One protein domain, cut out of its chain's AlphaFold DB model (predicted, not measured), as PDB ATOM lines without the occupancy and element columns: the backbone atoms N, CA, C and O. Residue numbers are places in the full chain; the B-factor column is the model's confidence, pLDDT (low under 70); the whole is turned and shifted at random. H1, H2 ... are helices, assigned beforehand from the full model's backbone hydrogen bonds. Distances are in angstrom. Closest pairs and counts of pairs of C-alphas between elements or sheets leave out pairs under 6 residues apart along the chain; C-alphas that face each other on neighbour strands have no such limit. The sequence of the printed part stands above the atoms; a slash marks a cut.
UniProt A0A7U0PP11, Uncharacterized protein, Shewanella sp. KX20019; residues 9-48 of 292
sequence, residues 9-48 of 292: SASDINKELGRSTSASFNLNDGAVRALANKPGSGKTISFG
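What this domain is: This is residues 9 to 48 of the 292 residues of an uncharacterized protein of Shewanella sp. KX20019 (UniProt A0A7U0PP11). This domain has little regular structure: two short helices, H1 and then H2, stand crosswise near each other, and two long loops, residues 17 to 29 and 36 to 48, make nearly all the rest. One loop joins the helices; the other, residues 36 to 48, swings out past H2 and folds back. The printed part has 40 residues, 13 of them in named elements, with no named strand: all helix by class, compact with a radius of gyration of the C-alphas of 9.6 A, and elongated, spanning 26 by 17 by 14 A.

Where its parts are: Find C-alpha 10 at (-25.059, 12.724, 2.022); from there H1, residues 10 to 16, runs 9.9 A. H2, residues 30 to 35, runs 8.7 A to C-alpha 35 at (-37.918, 10.814, 1.830).

How they stand to each other: Look at Ile 13 and Val 32: their C-alphas, the closest of H1 and H2, are 7.7 A apart, close but not clearly touching. The lines stand at 73 degrees, only just about perpendicular. In both helices every O i to N i+4 pair is within hydrogen-bond range.

The domain as a whole: The C-alphas farthest apart, of Ser 20 and Gly 42, are 26.6 A apart. The link from H1 to H2 is long, 13 residues. The printed part has no cut; residue 41 is under pLDDT 70.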
ATOM      1  N   SER A   9     -25.007  13.710  -2.799       89.69
ATOM      2  CA  SER A   9     -24.178  13.484  -1.619       89.69
ATOM      3  C   SER A   9     -25.017  13.359  -0.346       89.69
ATOM      4  O   SER A   9     -26.189  13.740  -0.299       89.69
ATOM      5  N   ALA A  10     -24.420  12.804   0.710       89.94
ATOM      6  CA  ALA A  10     -25.059  12.724   2.022       89.94
ATOM      7  C   ALA A  10     -25.379  14.120   2.592       89.94
ATOM      8  O   ALA A  10     -26.416  14.300   3.232       89.94
ATOM      9  N   SER A  11     -24.531  15.118   2.315       89.94
ATOM     10  CA  SER A  11     -24.754  16.502   2.739       89.94
ATOM     11  C   SER A  11     -25.962  17.134   2.044       89.94
ATOM     12  O   SER A  11     -26.719  17.845   2.705       89.94
ATOM     13  N   ASP A  12     -26.203  16.830   0.762       89.38
ATOM     14  CA  ASP A  12     -27.400  17.290   0.039       89.38
ATOM     15  C   ASP A  12     -28.680  16.738   0.672       89.38
ATOM     16  O   ASP A  12     -29.644  17.471   0.895       89.38
ATOM     17  N   ILE A  13     -28.679  15.448   1.019       90.88
ATOM     18  CA  ILE A  13     -29.838  14.796   1.641       90.88
ATOM     19  C   ILE A  13     -30.061  15.330   3.057       90.88
ATOM     20  O   ILE A  13     -31.198  15.598   3.442       90.88
ATOM     21  N   ASN A  14     -28.992  15.531   3.830       91.62
ATOM     22  CA  ASN A  14     -29.093  16.155   5.144       91.62
ATOM     23  C   ASN A  14     -29.700  17.558   5.048       91.62
ATOM     24  O   ASN A  14     -30.604  17.871   5.820       91.62
ATOM     25  N   LYS A  15     -29.277  18.363   4.067       90.31
ATOM     26  CA  LYS A  15     -29.854  19.688   3.818       90.31
ATOM     27  C   LYS A  15     -31.343  19.605   3.472       90.31
ATOM     28  O   LYS A  15     -32.127  20.369   4.029       90.31
ATOM     29  N   GLU A  16     -31.741  18.663   2.619       90.19
ATOM     30  CA  GLU A  16     -33.151  18.436   2.265       90.19
ATOM     31  C   GLU A  16     -33.996  18.027   3.484       90.19
ATOM     32  O   GLU A  16     -35.132  18.469   3.646       90.19
ATOM     33  N   LEU A  17     -33.422  17.242   4.396       89.88
ATOM     34  CA  LEU A  17     -34.046  16.863   5.667       89.88
ATOM     35  C   LEU A  17     -33.983  17.968   6.740       89.88
ATOM     36  O   LEU A  17     -34.479  17.762   7.848       89.88
ATOM     37  N   GLY A  18     -33.378  19.124   6.445       88.75
ATOM     38  CA  GLY A  18     -33.209  20.234   7.388       88.75
ATOM     39  C   GLY A  18     -32.164  19.989   8.485       88.75
ATOM     40  O   GLY A  18     -32.214  20.634   9.529       88.75
ATOM     41  N   ARG A  19     -31.238  19.048   8.278       91.06
ATOM     42  CA  ARG A  19     -30.117  18.723   9.175       91.06
ATOM     43  C   ARG A  19     -28.870  19.534   8.804       91.06
ATOM     44  O   ARG A  19     -28.757  20.040   7.688       91.06
ATOM     45  N   SER A  20     -27.897  19.600   9.720       91.62
ATOM     46  CA  SER A  20     -26.546  20.077   9.383       91.62
ATOM     47  C   SER A  20     -25.964  19.247   8.233       91.62
ATOM     48  O   SER A  20     -26.115  18.025   8.216       91.62
ATOM     49  N   THR A  21     -25.256  19.880   7.298       91.88
ATOM     50  CA  THR A  21     -24.608  19.193   6.166       91.88
ATOM     51  C   THR A  21     -23.547  18.186   6.612       91.88
ATOM     52  O   THR A  21     -23.304  17.217   5.897       91.88
ATOM     53  N   SER A  22     -22.970  18.376   7.802       92.00
ATOM     54  CA  SER A  22     -22.003  17.476   8.443       92.00
ATOM     55  C   SER A  22     -22.634  16.424   9.365       92.00
ATOM     56  O   SER A  22     -21.910  15.650   9.988       92.00
ATOM     57  N   ALA A  23     -23.965  16.389   9.494       92.69
ATOM     58  CA  ALA A  23     -24.631  15.411  10.348       92.69
ATOM     59  C   ALA A  23     -24.369  13.974   9.868       92.69
ATOM     60  O   ALA A  23     -24.287  13.711   8.666       92.69
ATOM     61  N   SER A  24     -24.298  13.032  10.814       91.25
ATOM     62  CA  SER A  24     -24.189  11.607  10.488       91.25
ATOM     63  C   SER A  24     -25.337  11.181   9.568       91.25
ATOM     64  O   SER A  24     -26.502  11.516   9.802       91.25
ATOM     65  N   PHE A  25     -24.995  10.465   8.500       91.62
ATOM     66  CA  PHE A  25     -25.936  10.019   7.484       91.62
ATOM     67  C   PHE A  25     -26.043   8.499   7.505       91.62
ATOM     68  O   PHE A  25     -25.043   7.791   7.416       91.62
ATOM     69  N   ASN A  26     -27.273   7.998   7.580       90.44
ATOM     70  CA  ASN A  26     -27.560   6.573   7.563       90.44
ATOM     71  C   ASN A  26     -28.778   6.310   6.670       90.44
ATOM     72  O   ASN A  26     -29.842   6.880   6.892       90.44
ATOM     73  N   LEU A  27     -28.650   5.421   5.682       90.50
ATOM     74  CA  LEU A  27     -29.770   5.013   4.822       90.50
ATOM     75  C   LEU A  27     -30.859   4.246   5.592       90.50
ATOM     76  O   LEU A  27     -31.995   4.173   5.131       90.50
ATOM     77  N   ASN A  28     -30.540   3.704   6.768       89.50
ATOM     78  CA  ASN A  28     -31.505   3.071   7.662       89.50
ATOM     79  C   ASN A  28     -32.267   4.071   8.551       89.50
ATOM     80  O   ASN A  28     -33.237   3.681   9.201       89.50
ATOM     81  N   ASP A  29     -31.886   5.352   8.550       91.38
ATOM     82  CA  ASP A  29     -32.588   6.403   9.287       91.38
ATOM     83  C   ASP A  29     -34.030   6.583   8.783       91.38
ATOM     84  O   ASP A  29     -34.299   6.649   7.579       91.38
ATOM     85  N   GLY A  30     -34.977   6.698   9.716       88.44
ATOM     86  CA  GLY A  30     -36.402   6.777   9.395       88.44
ATOM     87  C   GLY A  30     -36.764   7.944   8.470       88.44
ATOM     88  O   GLY A  30     -37.595   7.768   7.576       88.44
ATOM     89  N   ALA A  31     -36.121   9.107   8.624       88.50
ATOM     90  CA  ALA A  31     -36.418  10.290   7.816       88.50
ATOM     91  C   ALA A  31     -35.857  10.170   6.392       88.50
ATOM     92  O   ALA A  31     -36.547  10.516   5.432       88.50
ATOM     93  N   VAL A  32     -34.655   9.603   6.235       91.56
ATOM     94  CA  VAL A  32     -34.077   9.306   4.911       91.56
ATOM     95  C   VAL A  32     -34.978   8.323   4.152       91.56
ATOM     96  O   VAL A  32     -35.286   8.513   2.977       91.56
ATOM     97  N   ARG A  33     -35.492   7.298   4.836       91.25
ATOM     98  CA  ARG A  33     -36.377   6.293   4.223       91.25
ATOM     99  C   ARG A  33     -37.773   6.825   3.909       91.25
ATOM    100  O   ARG A  33     -38.363   6.433   2.901       91.25
ATOM    101  N   ALA A  34     -38.288   7.736   4.732       87.94
ATOM    102  CA  ALA A  34     -39.521   8.461   4.444       87.94
ATOM    103  C   ALA A  34     -39.375   9.353   3.198       87.94
ATOM    104  O   ALA A  34     -40.272   9.365   2.354       87.94
ATOM    105  N   LEU A  35     -38.230  10.026   3.029       88.94
ATOM    106  CA  LEU A  35     -37.918  10.814   1.830       88.94
ATOM    107  C   LEU A  35     -37.871   9.937   0.564       88.94
ATOM    108  O   LEU A  35     -38.405  10.313  -0.479       88.94
ATOM    109  N   ALA A  36     -37.322   8.724   0.678       89.75
ATOM    110  CA  ALA A  36     -37.320   7.722  -0.392       89.75
ATOM    111  C   ALA A  36     -38.702   7.087  -0.671       89.75
ATOM    112  O   ALA A  36     -38.825   6.285  -1.596       89.75
ATOM    113  N   ASN A  37     -39.742   7.407   0.112       86.31
ATOM    114  CA  ASN A  37     -41.050   6.739   0.086       86.31
ATOM    115  C   ASN A  37     -40.975   5.212   0.321       86.31
ATOM    116  O   ASN A  37     -41.718   4.420  -0.261       86.31
ATOM    117  N   LYS A  38     -40.047   4.775   1.173       87.19
ATOM    118  CA  LYS A  38     -39.869   3.367   1.552       87.19
ATOM    119  C   LYS A  38     -39.726   3.251   3.078       87.19
ATOM    120  O   LYS A  38     -38.674   2.815   3.521       87.19
ATOM    121  N   PRO A  39     -40.721   3.649   3.901       80.81
ATOM    122  CA  PRO A  39     -40.626   3.581   5.368       80.81
ATOM    123  C   PRO A  39     -40.531   2.131   5.903       80.81
ATOM    124  O   PRO A  39     -40.900   1.193   5.201       80.81
ATOM    125  N   GLY A  40     -40.002   1.942   7.127       80.56
ATOM    126  CA  GLY A  40     -39.832   0.639   7.827       80.56
ATOM    127  C   GLY A  40     -38.644  -0.250   7.392       80.56
ATOM    128  O   GLY A  40     -38.449  -0.461   6.197       80.56
ATOM    129  N   SER A  41     -37.839  -0.763   8.331       68.88
ATOM    130  CA  SER A  41     -36.637  -1.582   8.064       68.88
ATOM    131  C   SER A  41     -36.966  -2.844   7.250       68.88
ATOM    132  O   SER A  41     -37.886  -3.570   7.605       68.88
ATOM    133  N   GLY A  42     -36.243  -3.104   6.154       71.06
ATOM    134  CA  GLY A  42     -36.455  -4.292   5.300       71.06
ATOM    135  C   GLY A  42     -36.604  -4.009   3.801       71.06
ATOM    136  O   GLY A  42     -36.595  -4.931   2.996       71.06
ATOM    137  N   LYS A  43     -36.691  -2.734   3.399       80.75
ATOM    138  CA  LYS A  43     -36.601  -2.321   1.984       80.75
ATOM    139  C   LYS A  43     -35.275  -1.616   1.731       80.75
ATOM    140  O   LYS A  43     -35.011  -0.594   2.369       80.75
ATOM    141  N   THR A  44     -34.474  -2.118   0.799       87.81
ATOM    142  CA  THR A  44     -33.233  -1.450   0.394       87.81
ATOM    143  C   THR A  44     -33.558  -0.106  -0.252       87.81
ATOM    144  O   THR A  44     -34.422  -0.010  -1.136       87.81
ATOM    145  N   ILE A  45     -32.879   0.938   0.216       91.38
ATOM    146  CA  ILE A  45     -32.899   2.255  -0.409       91.38
ATOM    147  C   ILE A  45     -31.503   2.579  -0.930       91.38
ATOM    148  O   ILE A  45     -30.500   2.168  -0.350       91.38
ATOM    149  N   SER A  46     -31.446   3.322  -2.021       90.44
ATOM    150  CA  SER A  46     -30.215   3.831  -2.609       90.44
ATOM    151  C   SER A  46     -30.289   5.349  -2.745       90.44
ATOM    152  O   SER A  46     -31.361   5.950  -2.685       90.44
ATOM    153  N   PHE A  47     -29.153   5.982  -3.017       87.69
ATOM    154  CA  PHE A  47     -29.116   7.400  -3.375       87.69
ATOM    155  C   PHE A  47     -29.959   7.726  -4.622       87.69
ATOM    156  O   PHE A  47     -30.466   8.840  -4.751       87.69
ATOM    157  N   GLY A  48     -30.165   6.756  -5.520       87.25
ATOM    158  CA  GLY A  48     -31.064   6.905  -6.665       87.25
ATOM    159  C   GLY A  48     -32.524   7.118  -6.255       87.25
ATOM    160  O   GLY A  48     -33.209   7.932  -6.868       87.25
TER     161      GLY A  48